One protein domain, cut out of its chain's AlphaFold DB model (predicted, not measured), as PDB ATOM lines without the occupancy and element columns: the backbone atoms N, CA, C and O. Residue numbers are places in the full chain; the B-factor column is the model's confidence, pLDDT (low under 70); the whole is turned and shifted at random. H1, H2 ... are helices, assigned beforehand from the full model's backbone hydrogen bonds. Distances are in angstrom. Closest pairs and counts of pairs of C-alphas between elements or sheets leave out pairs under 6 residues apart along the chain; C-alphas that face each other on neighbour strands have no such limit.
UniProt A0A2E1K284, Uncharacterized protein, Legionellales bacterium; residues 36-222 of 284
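Overview. This is residues 36 to 222 of the 284 residues of an uncharacterized protein of Legionellales bacterium (UniProt A0A2E1K284). Short helices lie side by side in a compact body round H10, with H3, H9 and H11 in one row, H4, H10 and H12 running the opposite way in the next, and H7 and H5 on the far side of H4 and H10. H8 crosses one end of the body at a slant; H1 and H2 are loosely placed at one end of the long axis, and H13 is a short tail at the other. The printed part has 187 residues with thirteen named helices, H1 to H13 in order, and no named strand: all helix. It is compact, with a radius of gyration of the C-alphas of 16.6 A and spans of 54 by 44 by 33 A.

Along the chain. H1, residues 36 to 49, begins with C-alpha 36 at (-55.805, 15.661, 129.558) and is 19.0 A long. H2 is residues 59 to 70, 16.5 A; H3 74 to 80; H4 84 to 94, 15.3 A; H5 99 to 107; H6 120 to 125; H7 128 to 138, 15.2 A. H8 is 143 to 154, 16.5 A; H9 163 to 169; H10 173 to 181, with C-alpha 173 at (-69.008, -6.307, 120.447); H11 188 to 196; H12 204 to 212. H13, 217 to 222, ends with C-alpha 222 at (-79.526, -28.217, 114.795).

Arrangement. H10 is the hub, touching five helices. Its closest C-alphas are Phe 176 to Ala 167 of H9, 5.1 A, in a hairpin; Pro 173 to Met 209 of H12, 5.4 A; Leu 175 to Phe 84 of H4, 5.6 A; Leu 178 to Val 131 of H7, 5.6 A; and Ser 174 to Tyr 124 of H6, 5.8 A. H10 and H12 run the same way at a shallow tilt of 5 degrees. H9 touches H3 (Pro 163 and Leu 76, 4.9 A) and H11 (Asp 165 and Val 190, 5.9 A). H3 and H4, H4 and H5, and H11 and H12 are hairpins too. H5 and H7 only just touch, with 3 pairs of C-alphas within 8 A, the closest being Leu 105 and Leu 130, 6.8 A. H8 touches H4 with residues 145 to 149 alone, at a steep tilt of 41 degrees, the closest C-alphas being Leu 149 and Ala 94, 5.6 A. H2 touches H3 only at the corner, and H13 touches H12 only at the corner. H1 is close to but not clearly touching H4, Ala 41 and Pro 85 being the closest C-alphas, 6.4 A. Every O i to N i+4 pair is within hydrogen-bond range in H1 to H12; in H13 it is 0 of 2, with 2 of 3 O i to N i+3 pairs.

Size, cuts and confidence. The C-alphas of Ser 59 and Arg 222 are farthest apart, 54.6 A. The printed part has no cut. The link from H5 to H6 is long. The mean pLDDT of the printed part is 73.2; it is under 70 at residues 36 to 73, 99, 110 to 123, 197 to 202 and 217 to 222.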
ATOM      1  N   ALA A  36     -56.146  16.105 130.905       42.25
ATOM      2  CA  ALA A  36     -55.805  15.661 129.558       42.25
ATOM      3  C   ALA A  36     -56.401  14.302 129.131       42.25
ATOM      4  O   ALA A  36     -56.730  14.165 127.967       42.25
ATOM      5  N   ILE A  37     -56.542  13.294 130.002       46.47
ATOM      6  CA  ILE A  37     -57.197  12.016 129.649       46.47
ATOM      7  C   ILE A  37     -58.705  12.213 129.577       46.47
ATOM      8  O   ILE A  37     -59.327  11.750 128.626       46.47
ATOM      9  N   LEU A  38     -59.271  12.929 130.555       52.94
ATOM     10  CA  LEU A  38     -60.686  13.275 130.536       52.94
ATOM     11  C   LEU A  38     -60.980  14.142 129.314       52.94
ATOM     12  O   LEU A  38     -61.892  13.817 128.583       52.94
ATOM     13  N   ASN A  39     -60.151  15.144 129.010       54.06
ATOM     14  CA  ASN A  39     -60.254  15.963 127.804       54.06
ATOM     15  C   ASN A  39     -59.995  15.152 126.540       54.06
ATOM     16  O   ASN A  39     -60.702  15.380 125.593       54.06
ATOM     17  N   VAL A  40     -59.077  14.186 126.475       49.44
ATOM     18  CA  VAL A  40     -58.923  13.344 125.269       49.44
ATOM     19  C   VAL A  40     -60.154  12.459 125.072       49.44
ATOM     20  O   VAL A  40     -60.639  12.339 123.952       49.44
ATOM     21  N   ALA A  41     -60.691  11.868 126.140       51.44
ATOM     22  CA  ALA A  41     -61.889  11.044 126.066       51.44
ATOM     23  C   ALA A  41     -63.143  11.881 125.765       51.44
ATOM     24  O   ALA A  41     -63.924  11.483 124.910       51.44
ATOM     25  N   ILE A  42     -63.297  13.048 126.398       53.25
ATOM     26  CA  ILE A  42     -64.354  14.048 126.180       53.25
ATOM     27  C   ILE A  42     -64.212  14.658 124.783       53.25
ATOM     28  O   ILE A  42     -65.167  14.627 124.027       53.25
ATOM     29  N   ASP A  43     -63.042  15.139 124.373       53.47
ATOM     30  CA  ASP A  43     -62.791  15.695 123.036       53.47
ATOM     31  C   ASP A  43     -63.126  14.652 121.961       53.47
ATOM     32  O   ASP A  43     -63.826  14.984 121.010       53.47
ATOM     33  N   HIS A  44     -62.753  13.377 122.142       49.94
ATOM     34  CA  HIS A  44     -63.189  12.301 121.244       49.94
ATOM     35  C   HIS A  44     -64.706  12.050 121.299       49.94
ATOM     36  O   HIS A  44     -65.331  11.890 120.253       49.94
ATOM     37  N   LEU A  45     -65.325  12.025 122.484       47.22
ATOM     38  CA  LEU A  45     -66.768  11.806 122.654       47.22
ATOM     39  C   LEU A  45     -67.599  12.943 122.027       47.22
ATOM     40  O   LEU A  45     -68.621  12.701 121.387       47.22
ATOM     41  N   PHE A  46     -67.146  14.186 122.178       47.72
ATOM     42  CA  PHE A  46     -67.840  15.388 121.733       47.72
ATOM     43  C   PHE A  46     -67.513  15.765 120.286       47.72
ATOM     44  O   PHE A  46     -68.396  16.285 119.613       47.72
ATOM     45  N   ASP A  47     -66.349  15.402 119.735       45.81
ATOM     46  CA  ASP A  47     -66.125  15.417 118.278       45.81
ATOM     47  C   ASP A  47     -67.061  14.431 117.550       45.81
ATOM     48  O   ASP A  47     -67.403  14.630 116.378       45.81
ATOM     49  N   HIS A  48     -67.507  13.372 118.236       41.34
ATOM     50  CA  HIS A  48     -68.503  12.431 117.725       41.34
ATOM     51  C   HIS A  48     -69.950  12.942 117.846       41.34
ATOM     52  O   HIS A  48     -70.771  12.605 116.991       41.34
ATOM     53  N   LEU A  49     -70.259  13.778 118.844       37.88
ATOM     54  CA  LEU A  49     -71.602  14.331 119.080       37.88
ATOM     55  C   LEU A  49     -71.841  15.690 118.386       37.88
ATOM     56  O   LEU A  49     -72.961  15.984 117.968       37.88
ATOM     57  N   ASN A  50     -70.801  16.496 118.155       39.81
ATOM     58  CA  ASN A  50     -70.926  17.836 117.578       39.81
ATOM     59  C   ASN A  50     -70.829  17.844 116.046       39.81
ATOM     60  O   ASN A  50     -69.805  18.152 115.438       39.81
ATOM     61  N   LYS A  51     -71.976  17.610 115.399       42.16
ATOM     62  CA  LYS A  51     -72.288  18.245 114.101       42.16
ATOM     63  C   LYS A  51     -73.509  19.160 114.138       42.16
ATOM     64  O   LYS A  51     -73.887  19.690 113.095       42.16
ATOM     65  N   SER A  52     -74.112  19.391 115.297       40.88
ATOM     66  CA  SER A  52     -75.037  20.506 115.452       40.88
ATOM     67  C   SER A  52     -74.956  21.064 116.859       40.88
ATOM     68  O   SER A  52     -75.117  20.319 117.817       40.88
ATOM     69  N   THR A  53     -74.790  22.384 116.900       37.75
ATOM     70  CA  THR A  53     -74.946  23.306 118.032       37.75
ATOM     71  C   THR A  53     -73.846  23.301 119.087       37.75
ATOM     72  O   THR A  53     -73.366  22.256 119.501       37.75
ATOM     73  N   ASP A  54     -73.465  24.518 119.484       41.00
ATOM     74  CA  ASP A  54     -72.637  24.871 120.635       41.00
ATOM     75  C   ASP A  54     -73.133  24.171 121.908       41.00
ATOM     76  O   ASP A  54     -73.876  24.740 122.706       41.00
ATOM     77  N   ILE A  55     -72.729  22.921 122.117       42.16
ATOM     78  CA  ILE A  55     -72.816  22.309 123.435       42.16
ATOM     79  C   ILE A  55     -71.640  22.885 124.217       42.16
ATOM     80  O   ILE A  55     -70.492  22.462 124.066       42.16
ATOM     81  N   HIS A  56     -71.927  23.924 125.004       39.56
ATOM     82  CA  HIS A  56     -71.034  24.376 126.058       39.56
ATOM     83  C   HIS A  56     -70.624  23.150 126.880       39.56
ATOM     84  O   HIS A  56     -71.487  22.434 127.378       39.56
ATOM     85  N   ARG A  57     -69.311  22.913 126.996       47.09
ATOM     86  CA  ARG A  57     -68.731  21.987 127.977       47.09
ATOM     87  C   ARG A  57     -69.145  22.486 129.355       47.09
ATOM     88  O   ARG A  57     -68.461  23.346 129.910       47.09
ATOM     89  N   ASP A  58     -70.298  22.058 129.846       44.69
ATOM     90  CA  ASP A  58     -70.759  22.525 131.138       44.69
ATOM     91  C   ASP A  58     -70.134  21.659 132.224       44.69
ATOM     92  O   ASP A  58     -69.925  20.453 132.071       44.69
ATOM     93  N   SER A  59     -69.819  22.294 133.343       39.00
ATOM     94  CA  SER A  59     -69.143  21.661 134.482       39.00
ATOM     95  C   SER A  59     -69.959  20.481 135.041       39.00
ATOM     96  O   SER A  59     -69.436  19.636 135.760       39.00
ATOM     97  N   THR A  60     -71.230  20.397 134.653       39.12
ATOM     98  CA  THR A  60     -72.217  19.356 134.935       39.12
ATOM     99  C   THR A  60     -71.825  17.962 134.433       39.12
ATOM    100  O   THR A  60     -72.063  16.998 135.152       39.12
ATOM    101  N   ASP A  61     -71.180  17.820 133.269       46.53
ATOM    102  CA  ASP A  61     -70.751  16.496 132.771       46.53
ATOM    103  C   ASP A  61     -69.580  15.946 133.597       46.53
ATOM    104  O   ASP A  61     -69.510  14.757 133.908       46.53
ATOM    105  N   ILE A  62     -68.689  16.843 134.026       47.38
ATOM    106  CA  ILE A  62     -67.601  16.529 134.955       47.38
ATOM    107  C   ILE A  62     -68.192  16.155 136.319       47.38
ATOM    108  O   ILE A  62     -67.784  15.157 136.902       47.38
ATOM    109  N   LEU A  63     -69.196  16.893 136.805       39.62
ATOM    110  CA  LEU A  63     -69.904  16.583 138.052       39.62
ATOM    111  C   LEU A  63     -70.684  15.261 137.989       39.62
ATOM    112  O   LEU A  63     -70.742  14.553 138.990       39.62
ATOM    113  N   TYR A  64     -71.240  14.891 136.833       48.44
ATOM    114  CA  TYR A  64     -71.887  13.594 136.631       48.44
ATOM    115  C   TYR A  64     -70.872  12.452 136.744       48.44
ATOM    116  O   TYR A  64     -71.083  11.517 137.510       48.44
ATOM    117  N   VAL A  65     -69.727  12.570 136.064       48.47
ATOM    118  CA  VAL A  65     -68.629  11.596 136.170       48.47
ATOM    119  C   VAL A  65     -68.107  11.503 137.608       48.47
ATOM    120  O   VAL A  65     -67.870  10.400 138.091       48.47
ATOM    121  N   LEU A  66     -67.981  12.628 138.319       42.81
ATOM    122  CA  LEU A  66     -67.561  12.662 139.724       42.81
ATOM    123  C   LEU A  66     -68.576  11.981 140.661       42.81
ATOM    124  O   LEU A  66     -68.183  11.165 141.487       42.81
ATOM    125  N   ASN A  67     -69.874  12.233 140.488       43.84
ATOM    126  CA  ASN A  67     -70.937  11.594 141.274       43.84
ATOM    127  C   ASN A  67     -71.033  10.077 141.010       43.84
ATOM    128  O   ASN A  67     -71.316   9.304 141.919       43.84
ATOM    129  N   GLU A  68     -70.778   9.622 139.782       51.09
ATOM    130  CA  GLU A  68     -70.756   8.191 139.446       51.09
ATOM    131  C   GLU A  68     -69.500   7.470 139.980       51.09
ATOM    132  O   GLU A  68     -69.560   6.278 140.299       51.09
ATOM    133  N   ILE A  69     -68.381   8.193 140.134       47.03
ATOM    134  CA  ILE A  69     -67.168   7.717 140.823       47.03
ATOM    135  C   ILE A  69     -67.422   7.574 142.325       47.03
ATOM    136  O   ILE A  69     -67.142   6.513 142.875       47.03
ATOM    137  N   ASP A  70     -68.015   8.584 142.968       42.03
ATOM    138  CA  ASP A  70     -68.362   8.537 144.399       42.03
ATOM    139  C   ASP A  70     -69.357   7.410 144.725       42.03
ATOM    140  O   ASP A  70     -69.395   6.892 145.841       42.03
ATOM    141  N   ARG A  71     -70.144   6.980 143.731       47.34
ATOM    142  CA  ARG A  71     -71.083   5.853 143.833       47.34
ATOM    143  C   ARG A  71     -70.476   4.488 143.489       47.34
ATOM    144  O   ARG A  71     -71.226   3.516 143.452       47.34
ATOM    145  N   ASN A  72     -69.166   4.395 143.226       54.94
ATOM    146  CA  ASN A  72     -68.461   3.169 142.809       54.94
ATOM    147  C   ASN A  72     -69.048   2.471 141.563       54.94
ATOM    148  O   ASN A  72     -68.796   1.292 141.338       54.94
ATOM    149  N   ASN A  73     -69.799   3.187 140.720       66.12
ATOM    150  CA  ASN A  73     -70.527   2.605 139.585       66.12
ATOM    151  C   ASN A  73     -70.084   3.167 138.231       66.12
ATOM    152  O   ASN A  73     -70.756   2.954 137.222       66.12
ATOM    153  N   LEU A  74     -68.937   3.850 138.163       73.88
ATOM    154  CA  LEU A  74     -68.500   4.498 136.928       73.88
ATOM    155  C   LEU A  74     -68.424   3.518 135.745       73.88
ATOM    156  O   LEU A  74     -68.930   3.837 134.673       73.88
ATOM    157  N   LEU A  75     -67.851   2.318 135.919       80.75
ATOM    158  CA  LEU A  75     -67.793   1.329 134.834       80.75
ATOM    159  C   LEU A  75     -69.199   0.928 134.362       80.75
ATOM    160  O   LEU A  75     -69.452   0.923 133.157       80.75
ATOM    161  N   LEU A  76     -70.108   0.646 135.299       80.25
ATOM    162  CA  LEU A  76     -71.509   0.330 135.016       80.25
ATOM    163  C   LEU A  76     -72.155   1.437 134.176       80.25
ATOM    164  O   LEU A  76     -72.666   1.156 133.093       80.25
ATOM    165  N   SER A  77     -72.024   2.692 134.599       74.62
ATOM    166  CA  SER A  77     -72.583   3.846 133.894       74.62
ATOM    167  C   SER A  77     -71.969   4.030 132.499       74.62
ATOM    168  O   SER A  77     -72.692   4.194 131.515       74.62
ATOM    169  N   MET A  78     -70.647   3.904 132.347       81.62
ATOM    170  CA  MET A  78     -70.011   3.984 131.022       81.62
ATOM    171  C   MET A  78     -70.496   2.864 130.094       81.62
ATOM    172  O   MET A  78     -70.702   3.086 128.897       81.62
ATOM    173  N   THR A  79     -70.720   1.665 130.636       81.75
ATOM    174  CA  THR A  79     -71.207   0.531 129.847       81.75
ATOM    175  C   THR A  79     -72.681   0.652 129.470       81.75
ATOM    176  O   THR A  79     -73.022   0.359 128.325       81.75
ATOM    177  N   SER A  80     -73.539   1.187 130.347       79.81
ATOM    178  CA  SER A  80     -74.958   1.420 130.043       79.81
ATOM    179  C   SER A  80     -75.171   2.478 128.963       79.81
ATOM    180  O   SER A  80     -76.105   2.369 128.173       79.81
ATOM    181  N   PHE A  81     -74.284   3.477 128.877       77.69
ATOM    182  CA  PHE A  81     -74.287   4.470 127.793       77.69
ATOM    183  C   PHE A  81     -73.477   4.043 126.566       77.69
ATOM    184  O   PHE A  81     -73.320   4.819 125.622       77.69
ATOM    185  N   ASN A  82     -72.969   2.810 126.555       77.44
ATOM    186  CA  ASN A  82     -72.213   2.242 125.449       77.44
ATOM    187  C   ASN A  82     -70.921   3.019 125.099       77.44
ATOM    188  O   ASN A  82     -70.494   3.082 123.941       77.44
ATOM    189  N   GLN A  83     -70.294   3.629 126.107       77.88
ATOM    190  CA  GLN A  83     -69.141   4.520 125.973       77.88
ATOM    191  C   GLN A  83     -67.825   3.740 126.047       77.88
ATOM    192  O   GLN A  83     -67.124   3.743 127.060       77.88
ATOM    193  N   PHE A  84     -67.464   3.085 124.940       84.88
ATOM    194  CA  PHE A  84     -66.248   2.269 124.858       84.88
ATOM    195  C   PHE A  84     -64.963   2.997 125.311       84.88
ATOM    196  O   PHE A  84     -64.256   2.439 126.149       84.88
ATOM    197  N   PRO A  85     -64.640   4.222 124.836       80.56
ATOM    198  CA  PRO A  85     -63.384   4.875 125.214       80.56
ATOM    199  C   PRO A  85     -63.263   5.129 126.719       80.56
ATOM    200  O   PRO A  85     -62.185   4.978 127.287       80.56
ATOM    201  N   LEU A  86     -64.373   5.476 127.378       78.50
ATOM    202  CA  LEU A  86     -64.392   5.752 128.812       78.50
ATOM    203  C   LEU A  86     -64.328   4.459 129.629       78.50
ATOM    204  O   LEU A  86     -63.541   4.380 130.569       78.50
ATOM    205  N   ALA A  87     -65.058   3.417 129.220       84.06
ATOM    206  CA  ALA A  87     -64.937   2.092 129.826       84.06
ATOM    207  C   ALA A  87     -63.494   1.556 129.734       84.06
ATOM    208  O   ALA A  87     -62.965   1.044 130.719       84.06
ATOM    209  N   LEU A  88     -62.823   1.750 128.591       87.00
ATOM    210  CA  LEU A  88     -61.419   1.373 128.407       87.00
ATOM    211  C   LEU A  88     -60.489   2.113 129.373       87.00
ATOM    212  O   LEU A  88     -59.613   1.488 129.961       87.00
ATOM    213  N   VAL A  89     -60.684   3.417 129.588       81.38
ATOM    214  CA  VAL A  89     -59.887   4.179 130.566       81.38
ATOM    215  C   VAL A  89     -60.044   3.613 131.970       81.38
ATOM    216  O   VAL A  89     -59.041   3.381 132.645       81.38
ATOM    217  N   VAL A  90     -61.284   3.376 132.403       80.50
ATOM    218  CA  VAL A  90     -61.571   2.848 133.743       80.50
ATOM    219  C   VAL A  90     -60.893   1.493 133.937       80.50
ATOM    220  O   VAL A  90     -60.162   1.300 134.909       80.50
ATOM    221  N   ILE A  91     -61.057   0.590 132.971       87.31
ATOM    222  CA  ILE A  91     -60.474  -0.754 133.000       87.31
ATOM    223  C   ILE A  91     -58.939  -0.694 132.973       87.31
ATOM    224  O   ILE A  91     -58.295  -1.376 133.766       87.31
ATOM    225  N   CYS A  92     -58.329   0.154 132.139       83.69
ATOM    226  CA  CYS A  92     -56.874   0.316 132.097       83.69
ATOM    227  C   CYS A  92     -56.294   0.774 133.439       83.69
ATOM    228  O   CYS A  92     -55.259   0.276 133.883       83.69
ATOM    229  N   ARG A  93     -56.964   1.717 134.106       80.50
ATOM    230  CA  ARG A  93     -56.524   2.228 135.408       80.50
ATOM    231  C   ARG A  93     -56.699   1.191 136.511       80.50
ATOM    232  O   ARG A  93     -55.791   1.039 137.323       80.50
ATOM    233  N   ALA A  94     -57.802   0.447 136.497       78.31
ATOM    234  CA  ALA A  94     -58.021  -0.669 137.411       78.31
ATOM    235  C   ALA A  94     -57.011  -1.813 137.196       78.31
ATOM    236  O   ALA A  94     -56.565  -2.429 138.160       78.31
ATOM    237  N   ALA A  95     -56.565  -2.030 135.955       81.44
ATOM    238  CA  ALA A  95     -55.484  -2.955 135.613       81.44
ATOM    239  C   ALA A  95     -54.081  -2.456 136.027       81.44
ATOM    240  O   ALA A  95     -53.093  -3.160 135.836       81.44
ATOM    241  N   GLY A  96     -53.971  -1.250 136.596       75.81
ATOM    242  CA  GLY A  96     -52.714  -0.680 137.079       75.81
ATOM    243  C   GLY A  96     -51.867   0.021 136.015       75.81
ATOM    244  O   GLY A  96     -50.767   0.474 136.338       75.81
ATOM    245  N   PHE A  97     -52.354   0.172 134.776       79.00
ATOM    246  CA  PHE A  97     -51.608   0.882 133.735       79.00
ATOM    247  C   PHE A  97     -51.479   2.355 134.064       79.00
ATOM    248  O   PHE A  97     -52.449   3.012 134.450       79.00
ATOM    249  N   ASN A  98     -50.283   2.902 133.874       77.25
ATOM    250  CA  ASN A  98     -50.013   4.305 134.126       77.25
ATOM    251  C   ASN A  98     -50.683   5.212 133.074       77.25
ATOM    252  O   ASN A  98     -51.271   4.772 132.079       77.25
ATOM    253  N   GLN A  99     -50.616   6.523 133.310       69.50
ATOM    254  CA  GLN A  99     -51.217   7.508 132.415       69.50
ATOM    255  C   GLN A  99     -50.630   7.446 130.995       69.50
ATOM    256  O   GLN A  99     -51.376   7.595 130.028       69.50
ATOM    257  N   ALA A 100     -49.314   7.278 130.856       72.88
ATOM    258  CA  ALA A 100     -48.658   7.289 129.555       72.88
ATOM    259  C   ALA A 100     -49.059   6.066 128.721       72.88
ATOM    260  O   ALA A 100     -49.351   6.215 127.540       72.88
ATOM    261  N   GLU A 101     -49.147   4.894 129.351       80.62
ATOM    262  CA  GLU A 101     -49.627   3.649 128.741       80.62
ATOM    263  C   GLU A 101     -51.083   3.775 128.290       80.62
ATOM    264  O   GLU A 101     -51.407   3.506 127.134       80.62
ATOM    265  N   THR A 102     -51.952   4.283 129.169       77.88
ATOM    266  CA  THR A 102     -53.371   4.498 128.847       77.88
ATOM    267  C   THR A 102     -53.527   5.501 127.702       77.88
ATOM    268  O   THR A 102     -54.266   5.262 126.752       77.88
ATOM    269  N   ALA A 103     -52.798   6.619 127.741       73.94
ATOM    270  CA  ALA A 103     -52.840   7.626 126.685       73.94
ATOM    271  C   ALA A 103     -52.251   7.113 125.361       73.94
ATOM    272  O   ALA A 103     -52.737   7.496 124.300       73.94
ATOM    273  N   ALA A 104     -51.218   6.266 125.401       80.44
ATOM    274  CA  ALA A 104     -50.661   5.636 124.209       80.44
ATOM    275  C   ALA A 104     -51.694   4.731 123.531       80.44
ATOM    276  O   ALA A 104     -51.866   4.833 122.319       80.44
ATOM    277  N   LEU A 105     -52.439   3.944 124.313       83.31
ATOM    278  CA  LEU A 105     -53.540   3.132 123.802       83.31
ATOM    279  C   LEU A 105     -54.645   4.011 123.193       83.31
ATOM    280  O   LEU A 105     -55.066   3.795 122.062       83.31
ATOM    281  N   LEU A 106     -55.071   5.065 123.896       79.62
ATOM    282  CA  LEU A 106     -56.125   5.962 123.407       79.62
ATOM    283  C   LEU A 106     -55.731   6.763 122.161       79.62
ATOM    284  O   LEU A 106     -56.601   7.091 121.364       79.62
ATOM    285  N   LYS A 107     -54.448   7.080 121.954       78.56
ATOM    286  CA  LYS A 107     -53.989   7.782 120.737       78.56
ATOM    287  C   LYS A 107     -54.257   6.997 119.459       78.56
ATOM    288  O   LYS A 107     -54.316   7.582 118.382       78.56
ATOM    289  N   GLU A 108     -54.394   5.686 119.576       78.06
ATOM    290  CA  GLU A 108     -54.710   4.805 118.464       78.06
ATOM    291  C   GLU A 108     -56.214   4.627 118.262       78.06
ATOM    292  O   GLU A 108     -56.627   3.879 117.370       78.06
ATOM    293  N   LEU A 109     -57.043   5.321 119.058       72.75
ATOM    294  CA  LEU A 109     -58.468   5.402 118.793       72.75
ATOM    295  C   LEU A 109     -58.665   5.832 117.344       72.75
ATOM    296  O   LEU A 109     -58.082   6.834 116.912       72.75
ATOM    297  N   PRO A 110     -59.480   5.093 116.572       67.38
ATOM    298  CA  PRO A 110     -59.735   5.462 115.199       67.38
ATOM    299  C   PRO A 110     -60.289   6.887 115.195       67.38
ATOM    300  O   PRO A 110     -61.413   7.127 115.623       67.38
ATOM    301  N   SER A 111     -59.518   7.840 114.662       60.12
ATOM    302  CA  SER A 111     -59.893   9.263 114.559       60.12
ATOM    303  C   SER A 111     -61.017   9.495 113.539       60.12
ATOM    304  O   SER A 111     -61.186  10.586 112.991       60.12
ATOM    305  N   ARG A 112     -61.759   8.439 113.194       54.31
ATOM    306  CA  ARG A 112     -62.780   8.465 112.165       54.31
ATOM    307  C   ARG A 112     -63.906   9.343 112.670       54.31
ATOM    308  O   ARG A 112     -64.662   8.954 113.550       54.31
ATOM    309  N   LYS A 113     -64.048  10.516 112.051       54.06
ATOM    310  CA  LYS A 113     -65.311  11.253 112.042       54.06
ATOM    311  C   LYS A 113     -66.389  10.251 111.636       54.06
ATOM    312  O   LYS A 113     -66.428   9.880 110.462       54.06
ATOM    313  N   ILE A 114     -67.197   9.795 112.596       51.06
ATOM    314  CA  ILE A 114     -68.326   8.901 112.342       51.06
ATOM    315  C   ILE A 114     -69.148   9.591 111.261       51.06
ATOM    316  O   ILE A 114     -69.621  10.725 111.428       51.06
ATOM    317  N   ARG A 115     -69.189   8.990 110.074       50.22
ATOM    318  CA  ARG A 115     -69.991   9.561 108.998       50.22
ATOM    319  C   ARG A 115     -71.459   9.288 109.335       50.22
ATOM    320  O   ARG A 115     -71.763   8.283 109.963       50.22
ATOM    321  N   ARG A 116     -72.374  10.196 108.976       49.66
ATOM    322  CA  ARG A 116     -73.808  10.058 109.324       49.66
ATOM    323  C   ARG A 116     -74.446   8.788 108.737       49.66
ATOM    324  O   ARG A 116     -75.479   8.355 109.219       49.66
ATOM    325  N   ASP A 117     -73.835   8.237 107.697       53.22
ATOM    326  CA  ASP A 117     -74.176   7.003 106.991       53.22
ATOM    327  C   ASP A 117     -73.482   5.755 107.561       53.22
ATOM    328  O   ASP A 117     -73.763   4.642 107.125       53.22
ATOM    329  N   GLN A 118     -72.570   5.920 108.518       59.31
ATOM    330  CA  GLN A 118     -71.806   4.821 109.083       59.31
ATOM    331  C   GLN A 118     -72.623   4.129 110.173       59.31
ATOM    332  O   GLN A 118     -73.132   4.776 111.090       59.31
ATOM    333  N   SER A 119     -72.755   2.807 110.080       67.62
ATOM    334  CA  SER A 119     -73.488   2.057 111.094       67.62
ATOM    335  C   SER A 119     -72.738   2.121 112.431       67.62
ATOM    336  O   SER A 119     -71.507   2.093 112.462       67.62
ATOM    337  N   LEU A 120     -73.462   2.164 113.558       65.44
ATOM    338  CA  LEU A 120     -72.848   2.065 114.895       65.44
ATOM    339  C   LEU A 120     -71.975   0.804 115.024       65.44
ATOM    340  O   LEU A 120     -70.956   0.804 115.704       65.44
ATOM    341  N   GLN A 121     -72.325  -0.251 114.289       66.81
ATOM    342  CA  GLN A 121     -71.561  -1.488 114.193       66.81
ATOM    343  C   GLN A 121     -70.169  -1.292 113.567       66.81
ATOM    344  O   GLN A 121     -69.188  -1.841 114.075       66.81
ATOM    345  N   ASP A 122     -70.044  -0.474 112.521       67.75
ATOM    346  CA  ASP A 122     -68.746  -0.134 111.920       67.75
ATOM    347  C   ASP A 122     -67.888   0.724 112.861       67.75
ATOM    348  O   ASP A 122     -66.658   0.681 112.805       67.75
ATOM    349  N   VAL A 123     -68.529   1.513 113.732       69.44
ATOM    350  CA  VAL A 123     -67.840   2.288 114.771       69.44
ATOM    351  C   VAL A 123     -67.296   1.349 115.839       69.44
ATOM    352  O   VAL A 123     -66.102   1.382 116.125       69.44
ATOM    353  N   TYR A 124     -68.142   0.467 116.380       75.12
ATOM    354  CA  TYR A 124     -67.731  -0.435 117.449       75.12
ATOM    355  C   TYR A 124     -66.653  -1.404 116.985       75.12
ATOM    356  O   TYR A 124     -65.627  -1.507 117.646       75.12
ATOM    357  N   THR A 125     -66.804  -2.039 115.821       74.00
ATOM    358  CA  THR A 125     -65.763  -2.927 115.264       74.00
ATOM    359  C   THR A 125     -64.426  -2.215 115.039       74.00
ATOM    360  O   THR A 125     -63.378  -2.840 115.170       74.00
ATOM    361  N   GLY A 126     -64.434  -0.898 114.802       80.44
ATOM    362  CA  GLY A 126     -63.224  -0.076 114.729       80.44
ATOM    363  C   GLY A 126     -62.397  -0.041 116.019       80.44
ATOM    364  O   GLY A 126     -61.207   0.256 115.956       80.44
ATOM    365  N   TYR A 127     -62.989  -0.372 117.170       86.94
ATOM    366  CA  TYR A 127     -62.290  -0.433 118.453       86.94
ATOM    367  C   TYR A 127     -61.638  -1.790 118.752       86.94
ATOM    368  O   TYR A 127     -60.831  -1.866 119.674       86.94
ATOM    369  N   MET A 128     -61.931  -2.847 117.982       89.19
ATOM    370  CA  MET A 128     -61.362  -4.190 118.195       89.19
ATOM    371  C   MET A 128     -59.831  -4.208 118.337       89.19
ATOM    372  O   MET A 128     -59.354  -4.784 119.313       89.19
ATOM    373  N   PRO A 129     -59.048  -3.516 117.481       90.31
ATOM    374  CA  PRO A 129     -57.589  -3.526 117.607       90.31
ATOM    375  C   PRO A 129     -57.076  -2.955 118.937       90.31
ATOM    376  O   PRO A 129     -56.002  -3.327 119.403       90.31
ATOM    377  N   LEU A 130     -57.831  -2.049 119.572       89.88
ATOM    378  CA  LEU A 130     -57.485  -1.520 120.897       89.88
ATOM    379  C   LEU A 130     -57.732  -2.554 121.987       89.88
ATOM    380  O   LEU A 130     -56.965  -2.625 122.941       89.88
ATOM    381  N   VAL A 131     -58.795  -3.349 121.845       92.62
ATOM    382  CA  VAL A 131     -59.102  -4.430 122.785       92.62
ATOM    383  C   VAL A 131     -58.024  -5.508 122.724       92.62
ATOM    384  O   VAL A 131     -57.559  -5.947 123.767       92.62
ATOM    385  N   GLU A 132     -57.563  -5.869 121.525       92.88
ATOM    386  CA  GLU A 132     -56.452  -6.813 121.334       92.88
ATOM    387  C   GLU A 132     -55.154  -6.297 121.974       92.88
ATOM    388  O   GLU A 132     -54.458  -7.030 122.672       92.88
ATOM    389  N   LYS A 133     -54.840  -5.007 121.812       93.50
ATOM    390  CA  LYS A 133     -53.673  -4.398 122.473       93.50
ATOM    391  C   LYS A 133     -53.806  -4.375 123.988       93.50
ATOM    392  O   LYS A 133     -52.839  -4.673 124.684       93.50
ATOM    393  N   PHE A 134     -54.991  -4.047 124.494       94.12
ATOM    394  CA  PHE A 134     -55.277  -4.128 125.921       94.12
ATOM    395  C   PHE A 134     -55.100  -5.561 126.448       94.12
ATOM    396  O   PHE A 134     -54.475  -5.741 127.489       94.12
ATOM    397  N   GLU A 135     -55.571  -6.575 125.715       95.38
ATOM    398  CA  GLU A 135     -55.393  -7.994 126.054       95.38
ATOM    399  C   GLU A 135     -53.908  -8.360 126.183       95.38
ATOM    400  O   GLU A 135     -53.503  -8.972 127.174       95.38
ATOM    401  N   GLU A 136     -53.069  -7.928 125.239       94.62
ATOM    402  CA  GLU A 136     -51.618  -8.137 125.317       94.62
ATOM    403  C   GLU A 136     -50.984  -7.417 126.512       94.62
ATOM    404  O   GLU A 136     -50.166  -8.000 127.226       94.62
ATOM    405  N   MET A 137     -51.384  -6.171 126.776       93.50
ATOM    406  CA  MET A 137     -50.897  -5.431 127.940       93.50
ATOM    407  C   MET A 137     -51.289  -6.133 129.247       93.50
ATOM    408  O   MET A 137     -50.470  -6.237 130.162       93.50
ATOM    409  N   LEU A 138     -52.509  -6.671 129.334       93.44
ATOM    410  CA  LEU A 138     -53.046  -7.313 130.535       93.44
ATOM    411  C   LEU A 138     -52.255  -8.567 130.940       93.44
ATOM    412  O   LEU A 138     -52.142  -8.865 132.130       93.44
ATOM    413  N   LYS A 139     -51.623  -9.260 129.984       93.25
ATOM    414  CA  LYS A 139     -50.738 -10.409 130.264       93.25
ATOM    415  C   LYS A 139     -49.537 -10.042 131.140       93.25
ATOM    416  O   LYS A 139     -49.004 -10.909 131.829       93.25
ATOM    417  N   THR A 140     -49.119  -8.774 131.133       92.69
ATOM    418  CA  THR A 140     -47.987  -8.277 131.936       92.69
ATOM    419  C   THR A 140     -48.383  -7.869 133.357       92.69
ATOM    420  O   THR A 140     -47.517  -7.633 134.199       92.69
ATOM    421  N   VAL A 141     -49.686  -7.810 133.650       89.19
ATOM    422  CA  VAL A 141     -50.215  -7.330 134.930       89.19
ATOM    423  C   VAL A 141     -50.075  -8.416 136.013       89.19
ATOM    424  O   VAL A 141     -50.376  -9.586 135.745       89.19
ATOM    425  N   PRO A 142     -49.642  -8.080 137.245       89.12
ATOM    426  CA  PRO A 142     -49.587  -9.026 138.364       89.12
ATOM    427  C   PRO A 142     -50.948  -9.661 138.686       89.12
ATOM    428  O   PRO A 142     -51.987  -9.038 138.473       89.12
ATOM    429  N   ALA A 143     -50.945 -10.886 139.224       88.31
ATOM    430  CA  ALA A 143     -52.168 -11.626 139.563       88.31
ATOM    431  C   ALA A 143     -53.073 -10.844 140.532       88.31
ATOM    432  O   ALA A 143     -54.230 -10.611 140.210       88.31
ATOM    433  N   ASP A 144     -52.516 -10.300 141.619       80.00
ATOM    434  CA  ASP A 144     -53.270  -9.515 142.609       80.00
ATOM    435  C   ASP A 144     -54.020  -8.320 141.997       80.00
ATOM    436  O   ASP A 144     -55.106  -7.945 142.442       80.00
ATOM    437  N   THR A 145     -53.442  -7.685 140.974       78.81
ATOM    438  CA  THR A 145     -54.087  -6.573 140.265       78.81
ATOM    439  C   THR A 145     -55.173  -7.082 139.318       78.81
ATOM    440  O   THR A 145     -56.223  -6.451 139.204       78.81
ATOM    441  N   ARG A 146     -54.963  -8.238 138.674       82.00
ATOM    442  CA  ARG A 146     -55.991  -8.899 137.856       82.00
ATOM    443  C   ARG A 146     -57.189  -9.346 138.691       82.00
ATOM    444  O   ARG A 146     -58.311  -9.165 138.238       82.00
ATOM    445  N   ASP A 147     -56.974  -9.826 139.911       80.19
ATOM    446  CA  ASP A 147     -58.061 -10.229 140.811       80.19
ATOM    447  C   ASP A 147     -58.918  -9.028 141.232       80.19
ATOM    448  O   ASP A 147     -60.149  -9.094 141.235       80.19
ATOM    449  N   LYS A 148     -58.282  -7.881 141.505       76.81
ATOM    450  CA  LYS A 148     -58.998  -6.619 141.760       76.81
ATOM    451  C   LYS A 148     -59.804  -6.174 140.545       76.81
ATOM    452  O   LYS A 148     -60.972  -5.820 140.686       76.81
ATOM    453  N   LEU A 149     -59.199  -6.218 139.356       83.38
ATOM    454  CA  LEU A 149     -59.887  -5.895 138.108       83.38
ATOM    455  C   LEU A 149     -61.102  -6.810 137.884       83.38
ATOM    456  O   LEU A 149     -62.182  -6.322 137.557       83.38
ATOM    457  N   HIS A 150     -60.930  -8.113 138.106       85.75
ATOM    458  CA  HIS A 150     -61.982  -9.113 137.982       85.75
ATOM    459  C   HIS A 150     -63.153  -8.830 138.929       85.75
ATOM    460  O   HIS A 150     -64.300  -8.869 138.487       85.75
ATOM    461  N   SER A 151     -62.881  -8.497 140.197       81.19
ATOM    462  CA  SER A 151     -63.927  -8.107 141.153       81.19
ATOM    463  C   SER A 151     -64.718  -6.907 140.632       81.19
ATOM    464  O   SER A 151     -65.928  -6.999 140.473       81.19
ATOM    465  N   MET A 152     -64.031  -5.825 140.260       83.94
ATOM    466  CA  MET A 152     -64.668  -4.591 139.786       83.94
ATOM    467  C   MET A 152     -65.535  -4.797 138.537       83.94
ATOM    468  O   MET A 152     -66.601  -4.204 138.401       83.94
ATOM    469  N   ILE A 153     -65.072  -5.613 137.587       88.56
ATOM    470  CA  ILE A 153     -65.792  -5.864 136.332       88.56
ATOM    471  C   ILE A 153     -67.054  -6.710 136.551       88.56
ATOM    472  O   ILE A 153     -67.985  -6.628 135.749       88.56
ATOM    473  N   ASN A 154     -67.093  -7.509 137.619       87.44
ATOM    474  CA  ASN A 154     -68.231  -8.358 137.965       87.44
ATOM    475  C   ASN A 154     -69.120  -7.769 139.067       87.44
ATOM    476  O   ASN A 154     -70.126  -8.391 139.415       87.44
ATOM    477  N   ASP A 155     -68.792  -6.582 139.581       84.62
ATOM    478  CA  ASP A 155     -69.651  -5.868 140.515       84.62
ATOM    479  C   ASP A 155     -71.000  -5.547 139.859       84.62
ATOM    480  O   ASP A 155     -71.101  -5.222 138.670       84.62
ATOM    481  N   CYS A 156     -72.061  -5.671 140.652       82.81
ATOM    482  CA  CYS A 156     -73.428  -5.477 140.201       82.81
ATOM    483  C   CYS A 156     -74.041  -4.219 140.812       82.81
ATOM    484  O   CYS A 156     -73.754  -3.831 141.946       82.81
ATOM    485  N   ASN A 157     -74.923  -3.584 140.044       80.62
ATOM    486  CA  ASN A 157     -75.747  -2.496 140.546       80.62
ATOM    487  C   ASN A 157     -76.841  -3.031 141.507       80.62
ATOM    488  O   ASN A 157     -77.018  -4.245 141.634       80.62
ATOM    489  N   PRO A 158     -77.637  -2.161 142.160       79.69
ATOM    490  CA  PRO A 158     -78.711  -2.591 143.065       79.69
ATOM    491  C   PRO A 158     -79.789  -3.485 142.428       79.69
ATOM    492  O   PRO A 158     -80.558  -4.122 143.143       79.69
ATOM    493  N   GLN A 159     -79.873  -3.520 141.098       79.81
ATOM    494  CA  GLN A 159     -80.768  -4.381 140.327       79.81
ATOM    495  C   GLN A 159     -80.124  -5.728 139.956       79.81
ATOM    496  O   GLN A 159     -80.746  -6.520 139.255       79.81
ATOM    497  N   GLY A 160     -78.893  -5.995 140.405       86.25
ATOM    498  CA  GLY A 160     -78.153  -7.219 140.103       86.25
ATOM    499  C   GLY A 160     -77.526  -7.249 138.706       86.25
ATOM    500  O   GLY A 160     -77.041  -8.295 138.291       86.25
ATOM    501  N   MET A 161     -77.511  -6.127 137.981       84.31
ATOM    502  CA  MET A 161     -76.934  -6.034 136.637       84.31
ATOM    503  C   MET A 161     -75.453  -5.668 136.708       84.31
ATOM    504  O   MET A 161     -75.074  -4.722 137.403       84.31
ATOM    505  N   ARG A 162     -74.629  -6.374 135.939       90.25
ATOM    506  CA  ARG A 162     -73.184  -6.167 135.785       90.25
ATOM    507  C   ARG A 162     -72.880  -5.374 134.511       90.25
ATOM    508  O   ARG A 162     -73.698  -5.345 133.586       90.25
ATOM    509  N   PRO A 163     -71.668  -4.807 134.381       91.31
ATOM    510  CA  PRO A 163     -71.213  -4.160 133.149       91.31
ATOM    511  C   PRO A 163     -71.423  -4.992 131.873       91.31
ATOM    512  O   PRO A 163     -71.800  -4.458 130.828       91.31
ATOM    513  N   ILE A 164     -71.195  -6.310 131.945       93.69
ATOM    514  CA  ILE A 164     -71.316  -7.196 130.779       93.69
ATOM    515  C   ILE A 164     -72.760  -7.369 130.310       93.69
ATOM    516  O   ILE A 164     -72.992  -7.477 129.105       93.69
ATOM    517  N   ASP A 165     -73.725  -7.305 131.227       91.44
ATOM    518  CA  ASP A 165     -75.145  -7.396 130.897       91.44
ATOM    519  C   ASP A 165     -75.557  -6.169 130.057       91.44
ATOM    520  O   ASP A 165     -76.214  -6.297 129.024       91.44
ATOM    521  N   PHE A 166     -75.066  -4.973 130.405       88.50
ATOM    522  CA  PHE A 166     -75.280  -3.761 129.603       88.50
ATOM    523  C   PHE A 166     -74.594  -3.816 128.238       88.50
ATOM    524  O   PHE A 166     -75.187  -3.402 127.242       88.50
ATOM    525  N   ALA A 167     -73.376  -4.356 128.159       89.38
ATOM    526  CA  ALA A 167     -72.701  -4.540 126.876       89.38
ATOM    527  C   ALA A 167     -73.462  -5.523 125.965       89.38
ATOM    528  O   ALA A 167     -73.551  -5.291 124.755       89.38
ATOM    529  N   ALA A 168     -74.044  -6.580 126.547       88.44
ATOM    530  CA  ALA A 168     -74.892  -7.543 125.852       88.44
ATOM    531  C   ALA A 168     -76.183  -6.897 125.320       88.44
ATOM    532  O   ALA A 168     -76.516  -7.063 124.144       88.44
ATOM    533  N   LEU A 169     -76.869  -6.110 126.156       86.06
ATOM    534  CA  LEU A 169     -78.067  -5.347 125.785       86.06
ATOM    535  C   LEU A 169     -77.781  -4.261 124.740       86.06
ATOM    536  O   LEU A 169     -78.586  -4.047 123.840       86.06
ATOM    537  N   GLY A 170     -76.630  -3.593 124.826       79.19
ATOM    538  CA  GLY A 170     -76.228  -2.520 123.914       79.19
ATOM    539  C   GLY A 170     -75.696  -2.993 122.558       79.19
ATOM    540  O   GLY A 170     -75.359  -2.151 121.720       79.19
ATOM    541  N   ASN A 171     -75.586  -4.313 122.340       81.06
ATOM    542  CA  ASN A 171     -75.051  -4.935 121.124       81.06
ATOM    543  C   ASN A 171     -73.716  -4.306 120.678       81.06
ATOM    544  O   ASN A 171     -73.511  -3.987 119.503       81.06
ATOM    545  N   ASN A 172     -72.817  -4.073 121.640       85.81
ATOM    546  CA  ASN A 172     -71.489  -3.533 121.380       85.81
ATOM    547  C   ASN A 172     -70.438  -4.636 121.534       85.81
ATOM    548  O   ASN A 172     -70.042  -4.959 122.656       85.81
ATOM    549  N   PRO A 173     -69.931  -5.183 120.417       88.62
ATOM    550  CA  PRO A 173     -69.008  -6.307 120.447       88.62
ATOM    551  C   PRO A 173     -67.660  -5.920 121.055       88.62
ATOM    552  O   PRO A 173     -66.998  -6.763 121.651       88.62
ATOM    553  N   SER A 174     -67.262  -4.651 120.943       90.81
ATOM    554  CA  SER A 174     -65.992  -4.157 121.480       90.81
ATOM    555  C   SER A 174     -66.024  -3.941 122.961       90.81
ATOM    556  O   SER A 174     -65.099  -4.359 123.649       90.81
ATOM    557  N   LEU A 175     -67.108  -3.371 123.462       91.12
ATOM    558  CA  LEU A 175     -67.302  -3.265 124.894       91.12
ATOM    559  C   LEU A 175     -67.476  -4.651 125.526       91.12
ATOM    560  O   LEU A 175     -66.851  -4.933 126.542       91.12
ATOM    561  N   PHE A 176     -68.241  -5.537 124.884       93.81
ATOM    562  CA  PHE A 176     -68.408  -6.915 125.341       93.81
ATOM    563  C   PHE A 176     -67.063  -7.647 125.410       93.81
ATOM    564  O   PHE A 176     -66.699  -8.172 126.461       93.81
ATOM    565  N   ARG A 177     -66.273  -7.610 124.326       94.69
ATOM    566  CA  ARG A 177     -64.943  -8.229 124.300       94.69
ATOM    567  C   ARG A 177     -64.021  -7.630 125.356       94.69
ATOM    568  O   ARG A 177     -63.367  -8.384 126.065       94.69
ATOM    569  N   LEU A 178     -63.988  -6.305 125.490       94.94
ATOM    570  CA  LEU A 178     -63.159  -5.614 126.480       94.94
ATOM    571  C   LEU A 178     -63.447  -6.104 127.903       94.94
ATOM    572  O   LEU A 178     -62.516  -6.403 128.647       94.94
ATOM    573  N   LEU A 179     -64.726  -6.238 128.259       95.25
ATOM    574  CA  LEU A 179     -65.135  -6.749 129.564       95.25
ATOM    575  C   LEU A 179     -64.731  -8.215 129.745       95.25
ATOM    576  O   LEU A 179     -64.163  -8.553 130.778       95.25
ATOM    577  N   THR A 180     -64.945  -9.073 128.741       95.44
ATOM    578  CA  THR A 180     -64.519 -10.485 128.817       95.44
ATOM    579  C   THR A 180     -63.003 -10.634 128.957       95.44
ATOM    580  O   THR A 180     -62.547 -11.413 129.787       95.44
ATOM    581  N   VAL A 181     -62.213  -9.836 128.227       94.25
ATOM    582  CA  VAL A 181     -60.745  -9.798 128.347       94.25
ATOM    583  C   VAL A 181     -60.325  -9.331 129.739       94.25
ATOM    584  O   VAL A 181     -59.394  -9.884 130.317       94.25
ATOM    585  N   GLY A 182     -61.030  -8.351 130.306       89.81
ATOM    586  CA  GLY A 182     -60.819  -7.902 131.680       89.81
ATOM    587  C   GLY A 182     -61.249  -8.914 132.751       89.81
ATOM    588  O   GLY A 182     -60.954  -8.707 133.925       89.81
ATOM    589  N   GLY A 183     -61.907 -10.014 132.371       92.50
ATOM    590  CA  GLY A 183     -62.323 -11.083 133.276       92.50
ATOM    591  C   GLY A 183     -63.807 -11.073 133.648       92.50
ATOM    592  O   GLY A 183     -64.167 -11.651 134.669       92.50
ATOM    593  N   ALA A 184     -64.685 -10.436 132.877       93.75
ATOM    594  CA  ALA A 184     -66.126 -10.549 133.102       93.75
ATOM    595  C   ALA A 184     -66.611 -12.002 132.979       93.75
ATOM    596  O   ALA A 184     -66.252 -12.714 132.037       93.75
ATOM    597  N   VAL A 185     -67.470 -12.422 133.906       93.38
ATOM    598  CA  VAL A 185     -68.103 -13.740 133.893       93.38
ATOM    599  C   VAL A 185     -69.255 -13.741 132.894       93.38
ATOM    600  O   VAL A 185     -70.171 -12.924 132.970       93.38
ATOM    601  N   VAL A 186     -69.219 -14.699 131.971       93.25
ATOM    602  CA  VAL A 186     -70.304 -14.964 131.021       93.25
ATOM    603  C   VAL A 186     -71.103 -16.162 131.517       93.25
ATOM    604  O   VAL A 186     -70.736 -17.317 131.281       93.25
ATOM    605  N   ASP A 187     -72.190 -15.887 132.227       91.88
ATOM    606  CA  ASP A 187     -73.138 -16.897 132.694       91.88
ATOM    607  C   ASP A 187     -74.301 -17.096 131.713       91.88
ATOM    608  O   ASP A 187     -74.313 -16.564 130.600       91.88
ATOM    609  N   GLN A 188     -75.272 -17.924 132.106       88.44
ATOM    610  CA  GLN A 188     -76.412 -18.241 131.255       88.44
ATOM    611  C   GLN A 188     -77.271 -17.008 130.956       88.44
ATOM    612  O   GLN A 188     -77.663 -16.827 129.812       88.44
ATOM    613  N   THR A 189     -77.455 -16.112 131.926       88.44
ATOM    614  CA  THR A 189     -78.212 -14.866 131.754       88.44
ATOM    615  C   THR A 189     -77.649 -14.009 130.619       88.44
ATOM    616  O   THR A 189     -78.397 -13.551 129.754       88.44
ATOM    617  N   VAL A 190     -76.321 -13.840 130.560       90.31
ATOM    618  CA  VAL A 190     -75.667 -13.114 129.456       90.31
ATOM    619  C   VAL A 190     -75.905 -13.821 128.123       90.31
ATOM    620  O   VAL A 190     -76.201 -13.173 127.118       90.31
ATOM    621  N   ARG A 191     -75.787 -15.153 128.088       89.56
ATOM    622  CA  ARG A 191     -76.014 -15.938 126.863       89.56
ATOM    623  C   ARG A 191     -77.451 -15.813 126.370       89.56
ATOM    624  O   ARG A 191     -77.652 -15.626 125.170       89.56
ATOM    625  N   ASP A 192     -78.418 -15.845 127.279       87.19
ATOM    626  CA  ASP A 192     -79.836 -15.690 126.968       87.19
ATOM    627  C   ASP A 192     -80.082 -14.302 126.366       87.19
ATOM    628  O   ASP A 192     -80.598 -14.217 125.251       87.19
ATOM    629  N   MET A 193     -79.550 -13.229 126.970       87.31
ATOM    630  CA  MET A 193     -79.596 -11.876 126.390       87.31
ATOM    631  C   MET A 193     -79.015 -11.837 124.967       87.31
ATOM    632  O   MET A 193     -79.622 -11.276 124.053       87.31
ATOM    633  N   LEU A 194     -77.872 -12.485 124.721       85.50
ATOM    634  CA  LEU A 194     -77.271 -12.560 123.382       85.50
ATOM    635  C   LEU A 194     -78.107 -13.365 122.370       85.50
ATOM    636  O   LEU A 194     -77.864 -13.263 121.161       85.50
ATOM    637  N   THR A 195     -79.070 -14.172 122.812       81.19
ATOM    638  CA  THR A 195     -79.973 -14.940 121.937       81.19
ATOM    639  C   THR A 195     -81.338 -14.295 121.742       81.19
ATOM    640  O   THR A 195     -81.857 -14.310 120.621       81.19
ATOM    641  N   GLU A 196     -81.875 -13.696 122.799       73.50
ATOM    642  CA  GLU A 196     -83.233 -13.163 122.876       73.50
ATOM    643  C   GLU A 196     -83.326 -11.685 122.484       73.50
ATOM    644  O   GLU A 196     -84.400 -11.232 122.087       73.50
ATOM    645  N   ASN A 197     -82.219 -10.933 122.532       66.62
ATOM    646  CA  ASN A 197     -82.242  -9.501 122.233       66.62
ATOM    647  C   ASN A 197     -82.768  -9.190 120.821       66.62
ATOM    648  O   ASN A 197     -82.394  -9.820 119.831       66.62
ATOM    649  N   ALA A 198     -83.583  -8.131 120.745       49.91
ATOM    650  CA  ALA A 198     -84.361  -7.678 119.584       49.91
ATOM    651  C   ALA A 198     -83.543  -7.155 118.380       49.91
ATOM    652  O   ALA A 198     -84.107  -6.594 117.439       49.91
ATOM    653  N   TYR A 199     -82.220  -7.312 118.393       61.66
ATOM    654  CA  TYR A 199     -81.382  -6.991 117.239       61.66
ATOM    655  C   TYR A 199     -81.599  -8.017 116.123       61.66
ATOM    656  O   TYR A 199     -82.093  -9.113 116.397       61.66
ATOM    657  N   PRO A 200     -81.249  -7.698 114.859       64.19
ATOM    658  CA  PRO A 200     -81.425  -8.638 113.763       64.19
ATOM    659  C   PRO A 200     -80.721  -9.940 114.131       64.19
ATOM    660  O   PRO A 200     -79.487  -9.958 114.256       64.19
ATOM    661  N   LYS A 201     -81.519 -10.992 114.363       62.31
ATOM    662  CA  LYS A 201     -81.002 -12.321 114.671       62.31
ATOM    663  C   LYS A 201     -79.973 -12.660 113.601       62.31
ATOM    664  O   LYS A 201     -80.227 -12.485 112.410       62.31
ATOM    665  N   ASP A 202     -78.796 -13.078 114.044       65.56
ATOM    666  CA  ASP A 202     -77.662 -13.448 113.198       65.56
ATOM    667  C   ASP A 202     -76.944 -12.287 112.491       65.56
ATOM    668  O   ASP A 202     -76.212 -12.496 111.517       65.56
ATOM    669  N   SER A 203     -77.081 -11.058 112.997       74.56
ATOM    670  CA  SER A 203     -76.166  -9.980 112.617       74.56
ATOM    671  C   SER A 203     -74.713 -10.369 112.930       74.56
ATOM    672  O   SER A 203     -74.432 -11.064 113.910       74.56
ATOM    673  N   LYS A 204     -73.756  -9.880 112.126       78.62
ATOM    674  CA  LYS A 204     -72.319 -10.132 112.360       78.62
ATOM    675  C   LYS A 204     -71.881  -9.762 113.785       78.62
ATOM    676  O   LYS A 204     -71.021 -10.431 114.339       78.62
ATOM    677  N   THR A 205     -72.492  -8.736 114.384       78.69
ATOM    678  CA  THR A 205     -72.225  -8.338 115.772       78.69
ATOM    679  C   THR A 205     -72.669  -9.392 116.766       78.69
ATOM    680  O   THR A 205     -71.883  -9.783 117.621       78.69
ATOM    681  N   GLN A 206     -73.909  -9.867 116.644       79.81
ATOM    682  CA  GLN A 206     -74.444 -10.864 117.562       79.81
ATOM    683  C   GLN A 206     -73.638 -12.164 117.470       79.81
ATOM    684  O   GLN A 206     -73.341 -12.772 118.492       79.81
ATOM    685  N   LEU A 207     -73.230 -12.558 116.259       82.81
ATOM    686  CA  LEU A 207     -72.355 -13.714 116.060       82.81
ATOM    687  C   LEU A 207     -70.988 -13.522 116.728       82.81
ATOM    688  O   LEU A 207     -70.556 -14.417 117.447       82.81
ATOM    689  N   ALA A 208     -70.353 -12.357 116.565       84.56
ATOM    690  CA  ALA A 208     -69.084 -12.052 117.226       84.56
ATOM    691  C   ALA A 208     -69.214 -12.063 118.760       84.56
ATOM    692  O   ALA A 208     -68.386 -12.643 119.450       84.56
ATOM    693  N   MET A 209     -70.281 -11.479 119.309       86.94
ATOM    694  CA  MET A 209     -70.521 -11.481 120.758       86.94
ATOM    695  C   MET A 209     -70.777 -12.886 121.304       86.94
ATOM    696  O   MET A 209     -70.254 -13.230 122.360       86.94
ATOM    697  N   ARG A 210     -71.521 -13.727 120.574       87.44
ATOM    698  CA  ARG A 210     -71.711 -15.144 120.920       87.44
ATOM    699  C   ARG A 210     -70.395 -15.919 120.891       87.44
ATOM    700  O   ARG A 210     -70.141 -16.706 121.796       87.44
ATOM    701  N   GLU A 211     -69.547 -15.671 119.899       87.44
ATOM    702  CA  GLU A 211     -68.211 -16.268 119.827       87.44
ATOM    703  C   GLU A 211     -67.344 -15.846 121.025       87.44
ATOM    704  O   GLU A 211     -66.744 -16.696 121.680       87.44
ATOM    705  N   TYR A 212     -67.351 -14.560 121.391       88.25
ATOM    706  CA  TYR A 212     -66.653 -14.061 122.584       88.25
ATOM    707  C   TYR A 212     -67.212 -14.626 123.892       88.25
ATOM    708  O   TYR A 212     -66.466 -14.814 124.847       88.25
ATOM    709  N   ALA A 213     -68.504 -14.948 123.925       87.31
ATOM    710  CA  ALA A 213     -69.166 -15.640 125.027       87.31
ATOM    711  C   ALA A 213     -68.864 -17.154 125.081       87.31
ATOM    712  O   ALA A 213     -69.400 -17.853 125.947       87.31
ATOM    713  N   GLY A 214     -68.049 -17.681 124.157       85.06
ATOM    714  CA  GLY A 214     -67.732 -19.107 124.051       85.06
ATOM    715  C   GLY A 214     -68.897 -19.964 123.546       85.06
ATOM    716  O   GLY A 214     -68.906 -21.175 123.754       85.06
ATOM    717  N   MET A 215     -69.904 -19.356 122.914       84.88
ATOM    718  CA  MET A 215     -71.074 -20.066 122.401       84.88
ATOM    719  C   MET A 215     -70.774 -20.689 121.035       84.88
ATOM    720  O   MET A 215     -70.201 -20.055 120.148       84.88
ATOM    721  N   SER A 216     -71.228 -21.929 120.839       73.56
ATOM    722  CA  SER A 216     -71.162 -22.617 119.550       73.56
ATOM    723  C   SER A 216     -72.000 -21.868 118.510       73.56
ATOM    724  O   SER A 216     -73.228 -21.829 118.566       73.56
ATOM    725  N   THR A 217     -71.347 -21.313 117.488       66.38
ATOM    726  CA  THR A 217     -72.039 -20.759 116.309       66.38
ATOM    727  C   THR A 217     -72.672 -21.859 115.438       66.38
ATOM    728  O   THR A 217     -73.485 -21.566 114.557       66.38
ATOM    729  N   ASN A 218     -72.349 -23.134 115.711       57.78
ATOM    730  CA  ASN A 218     -72.832 -24.316 114.997       57.78
ATOM    731  C   ASN A 218     -74.172 -24.868 115.509       57.78
ATOM    732  O   ASN A 218     -74.798 -25.650 114.786       57.78
ATOM    733  N   ASP A 219     -74.673 -24.437 116.673       51.50
ATOM    734  CA  ASP A 219     -75.984 -24.878 117.199       51.50
ATOM    735  C   ASP A 219     -77.147 -24.462 116.275       51.50
ATOM    736  O   ASP A 219     -78.223 -25.066 116.257       51.50
ATOM    737  N   ARG A 220     -76.862 -23.523 115.366       49.34
ATOM    738  CA  ARG A 220     -77.697 -23.102 114.240       49.34
ATOM    739  C   ARG A 220     -78.014 -24.227 113.243       49.34
ATOM    740  O   ARG A 220     -79.104 -24.243 112.685       49.34
ATOM    741  N   ARG A 221     -77.121 -25.209 113.032       46.94
ATOM    742  CA  ARG A 221     -77.429 -26.363 112.158       46.94
ATOM    743  C   ARG A 221     -78.443 -27.315 112.780       46.94
ATOM    744  O   ARG A 221     -79.100 -28.033 112.037       46.94
ATOM    745  N   ARG A 222     -78.556 -27.356 114.108       45.44
ATOM    746  CA  ARG A 222     -79.526 -28.217 114.795       45.44
ATOM    747  C   ARG A 222     -80.891 -27.543 114.907       45.44
ATOM    748  O   ARG A 222     -81.880 -28.179 114.575       45.44
TER     749      ARG A 222